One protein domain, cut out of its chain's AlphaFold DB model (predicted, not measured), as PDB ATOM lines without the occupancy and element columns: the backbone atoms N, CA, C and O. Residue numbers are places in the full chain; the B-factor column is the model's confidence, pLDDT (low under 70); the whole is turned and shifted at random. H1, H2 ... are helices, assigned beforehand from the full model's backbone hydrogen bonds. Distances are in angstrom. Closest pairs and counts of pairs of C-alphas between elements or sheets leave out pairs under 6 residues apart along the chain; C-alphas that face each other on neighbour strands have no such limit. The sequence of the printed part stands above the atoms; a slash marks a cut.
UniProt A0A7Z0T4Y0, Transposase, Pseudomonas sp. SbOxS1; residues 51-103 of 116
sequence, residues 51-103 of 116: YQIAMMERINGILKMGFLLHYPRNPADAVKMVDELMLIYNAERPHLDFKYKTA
ATOM      1  N   TYR A  51     182.987 186.775 135.864       62.28
ATOM      2  CA  TYR A  51     184.144 187.587 135.504       62.28
ATOM      3  C   TYR A  51     184.825 188.178 136.732       62.28
ATOM      4  O   TYR A  51     186.050 188.199 136.787       62.28
ATOM      5  N   GLN A  52     184.067 188.609 137.735       65.06
ATOM      6  CA  GLN A  52     184.613 189.138 138.973       65.06
ATOM      7  C   GLN A  52     185.317 188.051 139.779       65.06
ATOM      8  O   GLN A  52     186.411 188.291 140.281       65.06
ATOM      9  N   ILE A  53     184.753 186.842 139.855       67.88
ATOM     10  CA  ILE A  53     185.426 185.710 140.513       67.88
ATOM     11  C   ILE A  53     186.721 185.364 139.769       67.88
ATOM     12  O   ILE A  53     187.784 185.333 140.385       67.88
ATOM     13  N   ALA A  54     186.663 185.197 138.445       74.19
ATOM     14  CA  ALA A  54     187.840 184.892 137.631       74.19
ATOM     15  C   ALA A  54     188.914 185.995 137.713       74.19
ATOM     16  O   ALA A  54     190.112 185.710 137.767       74.19
ATOM     17  N   MET A  55     188.500 187.266 137.766       75.00
ATOM     18  CA  MET A  55     189.389 188.408 137.985       75.00
ATOM     19  C   MET A  55     190.056 188.325 139.363       75.00
ATOM     20  O   MET A  55     191.275 188.464 139.456       75.00
ATOM     21  N   MET A  56     189.292 188.051 140.424       75.69
ATOM     22  CA  MET A  56     189.816 187.905 141.785       75.69
ATOM     23  C   MET A  56     190.793 186.734 141.901       75.69
ATOM     24  O   MET A  56     191.851 186.879 142.512       75.69
ATOM     25  N   GLU A  57     190.496 185.592 141.283       77.06
ATOM     26  CA  GLU A  57     191.408 184.446 141.243       77.06
ATOM     27  C   GLU A  57     192.703 184.777 140.502       77.06
ATOM     28  O   GLU A  57     193.793 184.440 140.970       77.06
ATOM     29  N   ARG A  58     192.609 185.508 139.386       80.94
ATOM     30  CA  ARG A  58     193.778 185.976 138.636       80.94
ATOM     31  C   ARG A  58     194.632 186.941 139.455       80.94
ATOM     32  O   ARG A  58     195.854 186.794 139.471       80.94
ATOM     33  N   ILE A  59     194.012 187.898 140.147       79.06
ATOM     34  CA  ILE A  59     194.704 188.819 141.062       79.06
ATOM     35  C   ILE A  59     195.382 188.018 142.180       79.06
ATOM     36  O   ILE A  59     196.572 188.203 142.420       79.06
ATOM     37  N   ASN A  60     194.683 187.061 142.792       80.50
ATOM     38  CA  ASN A  60     195.247 186.196 143.829       80.50
ATOM     39  C   ASN A  60     196.449 185.388 143.333       80.50
ATOM     40  O   ASN A  60     197.457 185.305 144.032       80.50
ATOM     41  N   GLY A  61     196.372 184.812 142.132       80.44
ATOM     42  CA  GLY A  61     197.491 184.098 141.520       80.44
ATOM     43  C   GLY A  61     198.698 185.008 141.298       80.44
ATOM     44  O   GLY A  61     199.822 184.634 141.623       80.44
ATOM     45  N   ILE A  62     198.465 186.235 140.825       81.50
ATOM     46  CA  ILE A  62     199.517 187.237 140.643       81.50
ATOM     47  C   ILE A  62     200.182 187.613 141.972       81.50
ATOM     48  O   ILE A  62     201.407 187.692 142.026       81.50
ATOM     49  N   LEU A  63     199.405 187.852 143.029       80.81
ATOM     50  CA  LEU A  63     199.953 188.231 144.333       80.81
ATOM     51  C   LEU A  63     200.760 187.087 144.952       80.81
ATOM     52  O   LEU A  63     201.882 187.301 145.409       80.81
ATOM     53  N   LYS A  64     200.232 185.859 144.884       79.19
ATOM     54  CA  LYS A  64     200.904 184.657 145.399       79.19
ATOM     55  C   LYS A  64     202.197 184.337 144.653       79.19
ATOM     56  O   LYS A  64     203.182 184.004 145.292       79.19
ATOM     57  N   MET A  65     202.200 184.434 143.323       77.81
ATOM     58  CA  MET A  65     203.371 184.073 142.515       77.81
ATOM     59  C   MET A  65     204.390 185.205 142.387       77.81
ATOM     60  O   MET A  65     205.581 184.945 142.279       77.81
ATOM     61  N   GLY A  66     203.923 186.454 142.331       71.25
ATOM     62  CA  GLY A  66     204.760 187.606 142.006       71.25
ATOM     63  C   GLY A  66     205.303 188.358 143.213       71.25
ATOM     64  O   GLY A  66     206.299 189.057 143.065       71.25
ATOM     65  N   PHE A  67     204.662 188.249 144.381       68.44
ATOM     66  CA  PHE A  67     204.988 189.116 145.512       68.44
ATOM     67  C   PHE A  67     205.101 188.413 146.870       68.44
ATOM     68  O   PHE A  67     205.616 189.004 147.819       68.44
ATOM     69  N   LEU A  68     204.669 187.155 146.989       70.50
ATOM     70  CA  LEU A  68     204.845 186.385 148.217       70.50
ATOM     71  C   LEU A  68     206.278 185.831 148.302       70.50
ATOM     72  O   LEU A  68     206.520 184.644 148.106       70.50
ATOM     73  N   LEU A  69     207.237 186.716 148.578       71.88
ATOM     74  CA  LEU A  69     208.654 186.363 148.732       71.88
ATOM     75  C   LEU A  69     208.922 185.574 150.024       71.88
ATOM     76  O   LEU A  69     209.847 184.767 150.081       71.88
ATOM     77  N   HIS A  70     208.087 185.775 151.049       74.44
ATOM     78  CA  HIS A  70     208.167 185.083 152.333       74.44
ATOM     79  C   HIS A  70     206.775 184.738 152.863       74.44
ATOM     80  O   HIS A  70     205.810 185.466 152.635       74.44
ATOM     81  N   TYR A  71     206.678 183.621 153.587       78.56
ATOM     82  CA  TYR A  71     205.423 183.170 154.181       78.56
ATOM     83  C   TYR A  71     205.123 183.947 155.477       78.56
ATOM     84  O   TYR A  71     206.040 184.155 156.280       78.56
ATOM     85  N   PRO A  72     203.869 184.366 155.724       83.00
ATOM     86  CA  PRO A  72     203.508 185.040 156.965       83.00
ATOM     87  C   PRO A  72     203.678 184.106 158.167       83.00
ATOM     88  O   PRO A  72     203.307 182.936 158.126       83.00
ATOM     89  N   ARG A  73     204.211 184.632 159.271       85.19
ATOM     90  CA  ARG A  73     204.471 183.841 160.489       85.19
ATOM     91  C   ARG A  73     203.223 183.630 161.339       85.19
ATOM     92  O   ARG A  73     203.167 182.702 162.138       85.19
ATOM     93  N   ASN A  74     202.244 184.519 161.205       86.00
ATOM     94  CA  ASN A  74     200.983 184.484 161.928       86.00
ATOM     95  C   ASN A  74     199.873 185.153 161.083       86.00
ATOM     96  O   ASN A  74     200.179 185.841 160.103       86.00
ATOM     97  N   PRO A  75     198.587 184.982 161.439       83.62
ATOM     98  CA  PRO A  75     197.480 185.562 160.676       83.62
ATOM     99  C   PRO A  75     197.497 187.096 160.587       83.62
ATOM    100  O   PRO A  75     197.102 187.648 159.563       83.62
ATOM    101  N   ALA A  76     197.979 187.799 161.616       84.31
ATOM    102  CA  ALA A  76     198.071 189.261 161.595       84.31
ATOM    103  C   ALA A  76     199.159 189.757 160.623       84.31
ATOM    104  O   ALA A  76     198.952 190.742 159.915       84.31
ATOM    105  N   ASP A  77     200.286 189.045 160.539       82.50
ATOM    106  CA  ASP A  77     201.335 189.282 159.541       82.50
ATOM    107  C   ASP A  77     200.788 189.026 158.125       82.50
ATOM    108  O   ASP A  77     201.080 189.795 157.213       82.50
ATOM    109  N   ALA A  78     199.946 188.000 157.938       82.12
ATOM    110  CA  ALA A  78     199.322 187.704 156.645       82.12
ATOM    111  C   ALA A  78     198.406 188.838 156.167       82.12
ATOM    112  O   ALA A  78     198.463 189.220 155.001       82.12
ATOM    113  N   VAL A  79     197.599 189.402 157.069       83.88
ATOM    114  CA  VAL A  79     196.743 190.561 156.779       83.88
ATOM    115  C   VAL A  79     197.581 191.760 156.333       83.88
ATOM    116  O   VAL A  79     197.326 192.309 155.264       83.88
ATOM    117  N   LYS A  80     198.628 192.108 157.093       84.62
ATOM    118  CA  LYS A  80     199.527 193.221 156.744       84.62
ATOM    119  C   LYS A  80     200.208 193.015 155.397       84.62
ATOM    120  O   LYS A  80     200.218 193.927 154.577       84.62
ATOM    121  N   MET A  81     200.722 191.811 155.150       84.06
ATOM    122  CA  MET A  81     201.325 191.464 153.866       84.06
ATOM    123  C   MET A  81     200.324 191.653 152.729       84.06
ATOM    124  O   MET A  81     200.644 192.299 151.741       84.06
ATOM    125  N   VAL A  82     199.093 191.154 152.857       82.50
ATOM    126  CA  VAL A  82     198.070 191.320 151.811       82.50
ATOM    127  C   VAL A  82     197.771 192.798 151.536       82.50
ATOM    128  O   VAL A  82     197.655 193.176 150.369       82.50
ATOM    129  N   ASP A  83     197.694 193.635 152.570       83.19
ATOM    130  CA  ASP A  83     197.444 195.072 152.421       83.19
ATOM    131  C   ASP A  83     198.603 195.789 151.708       83.19
ATOM    132  O   ASP A  83     198.379 196.554 150.765       83.19
ATOM    133  N   GLU A  84     199.849 195.499 152.091       83.06
ATOM    134  CA  GLU A  84     201.052 196.031 151.435       83.06
ATOM    135  C   GLU A  84     201.132 195.591 149.971       83.06
ATOM    136  O   GLU A  84     201.344 196.410 149.071       83.06
ATOM    137  N   LEU A  85     200.873 194.311 149.708       82.81
ATOM    138  CA  LEU A  85     200.865 193.761 148.360       82.81
ATOM    139  C   LEU A  85     199.778 194.390 147.489       82.81
ATOM    140  O   LEU A  85     200.004 194.637 146.305       82.81
ATOM    141  N   MET A  86     198.619 194.706 148.064       81.00
ATOM    142  CA  MET A  86     197.561 195.431 147.363       81.00
ATOM    143  C   MET A  86     197.939 196.867 147.040       81.00
ATOM    144  O   MET A  86     197.602 197.371 145.962       81.00
ATOM    145  N   LEU A  87     198.635 197.542 147.951       82.75
ATOM    146  CA  LEU A  87     199.127 198.889 147.707       82.75
ATOM    147  C   LEU A  87     200.128 198.900 146.552       82.75
ATOM    148  O   LEU A  87     199.956 199.709 145.639       82.75
ATOM    149  N   ILE A  88     201.094 197.979 146.562       81.19
ATOM    150  CA  ILE A  88     202.106 197.827 145.508       81.19
ATOM    151  C   ILE A  88     201.439 197.455 144.182       81.19
ATOM    152  O   ILE A  88     201.658 198.118 143.172       81.19
ATOM    153  N   TYR A  89     200.547 196.462 144.179       81.69
ATOM    154  CA  TYR A  89     199.828 196.041 142.977       81.69
ATOM    155  C   TYR A  89     199.079 197.206 142.323       81.69
ATOM    156  O   TYR A  89     199.214 197.435 141.124       81.69
ATOM    157  N   ASN A  90     198.322 197.976 143.110       79.19
ATOM    158  CA  ASN A  90     197.535 199.092 142.591       79.19
ATOM    159  C   ASN A  90     198.395 200.299 142.171       79.19
ATOM    160  O   ASN A  90     197.965 201.081 141.317       79.19
ATOM    161  N   ALA A  91     199.560 200.497 142.795       80.88
ATOM    162  CA  ALA A  91     200.427 201.653 142.570       80.88
ATOM    163  C   ALA A  91     201.439 201.450 141.448       80.88
ATOM    164  O   ALA A  91     201.697 202.391 140.704       80.88
ATOM    165  N   GLU A  92     202.006 200.251 141.356       80.75
ATOM    166  CA  GLU A  92     203.225 199.998 140.591       80.75
ATOM    167  C   GLU A  92     203.000 199.067 139.410       80.75
ATOM    168  O   GLU A  92     203.772 199.127 138.461       80.75
ATOM    169  N   ARG A  93     201.949 198.232 139.408       78.81
ATOM    170  CA  ARG A  93     201.727 197.298 138.300       78.81
ATOM    171  C   ARG A  93     201.136 198.030 137.088       78.81
ATOM    172  O   ARG A  93     199.986 198.470 137.146       78.81
ATOM    173  N   PRO A  94     201.856 198.118 135.958       77.06
ATOM    174  CA  PRO A  94     201.280 198.630 134.729       77.06
ATOM    175  C   PRO A  94     200.388 197.548 134.113       77.06
ATOM    176  O   PRO A  94     200.812 196.409 133.896       77.06
ATOM    177  N   HIS A  95     199.133 197.889 133.829       78.31
ATOM    178  CA  HIS A  95     198.193 196.963 133.206       78.31
ATOM    179  C   HIS A  95     198.177 197.175 131.689       78.31
ATOM    180  O   HIS A  95     197.901 198.276 131.210       78.31
ATOM    181  N   LEU A  96     198.463 196.111 130.932       72.06
ATOM    182  CA  LEU A  96     198.489 196.110 129.460       72.06
ATOM    183  C   LEU A  96     197.174 196.619 128.860       72.06
ATOM    184  O   LEU A  96     197.174 197.559 128.066       72.06
ATOM    185  N   ASP A  97     196.055 196.080 129.342       70.50
ATOM    186  CA  ASP A  97     194.705 196.458 128.903       70.50
ATOM    187  C   ASP A  97     194.339 197.902 129.283       70.50
ATOM    188  O   ASP A  97     193.368 198.467 128.782       70.50
ATOM    189  N   PHE A  98     195.148 198.534 130.138       69.44
ATOM    190  CA  PHE A  98     194.991 199.913 130.576       69.44
ATOM    191  C   PHE A  98     196.154 200.809 130.129       69.44
ATOM    192  O   PHE A  98     196.577 201.714 130.849       69.44
ATOM    193  N   LYS A  99     196.689 200.576 128.921       77.50
ATOM    194  CA  LYS A  99     197.767 201.385 128.313       77.50
ATOM    195  C   LYS A  99     198.983 201.548 129.236       77.50
ATOM    196  O   LYS A  99     199.556 202.632 129.311       77.50
ATOM    197  N   TYR A 100     199.340 200.489 129.965       75.50
ATOM    198  CA  TYR A 100     200.441 200.474 130.937       75.50
ATOM    199  C   TYR A 100     200.284 201.456 132.106       75.50
ATOM    200  O   TYR A 100     201.251 201.767 132.797       75.50
ATOM    201  N   LYS A 101     199.065 201.928 132.371       73.06
ATOM    202  CA  LYS A 101     198.769 202.701 133.576       73.06
ATOM    203  C   LYS A 101     198.480 201.771 134.748       73.06
ATOM    204  O   LYS A 101     198.102 200.610 134.579       73.06
ATOM    205  N   THR A 102     198.650 202.311 135.945       75.56
ATOM    206  CA  THR A 102     198.407 201.615 137.207       75.56
ATOM    207  C   THR A 102     196.958 201.823 137.648       75.56
ATOM    208  O   THR A 102     196.337 202.838 137.306       75.56
ATOM    209  N   ALA A 103     196.401 200.871 138.402       71.62
ATOM    210  CA  ALA A 103     195.003 200.919 138.845       71.62
ATOM    211  C   ALA A 103     194.684 202.161 139.699       71.62
ATOM    212  O   ALA A 103     193.562 202.652 139.691       71.62
TER     213      ALA A 103
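AT A GLANCE: This is residues 51 to 103 of the 116 residues of the protein "Transposase" of Pseudomonas sp. SbOxS1 (UniProt A0A7Z0T4Y0). Two helices are set roughly as a loose T, with the later part of H1 coming near the middle of H2, and residues 51 to 58 of H1 stick out. The link from 67 to 74 runs back beside H2 to its first residue, and beyond H2 the last residues, 93 to 103, make a loop that folds back toward its end. The printed part has 53 residues with two named helices, H1 then H2, and no named strand: all helix. It is only just loose, close to compact, with a radius of gyration of the C-alphas of 12.2 A and spans of 37 by 23 by 15 A.

HOW THE PARTS SIT: H1, residues 51 to 66, and H2, residues 75 to 92, are close but not clearly touching, with 2 pairs of C-alphas within 8 A. Their closest C-alphas, those of Leu 63 and Leu 85, are 6.9 A apart. Their lines are about perpendicular, at 79 degrees. In H1 and H2 every O i to N i+4 pair is within hydrogen-bond range.

IN THESE COORDINATES: H1 begins at C-alpha 51 (184.144, 187.587, 135.504) and is 21.6 A long. H2, 25.4 A long, ends at C-alpha 92 (203.225, 199.998, 140.591).

THE WHOLE: The C-alphas of Asn 74 and Lys 99, the two farthest apart, are 37.8 A apart. The printed part has no cut, and the link from H1 to H2 is short. Residues 51 to 53, 67 and 98 are under pLDDT 70.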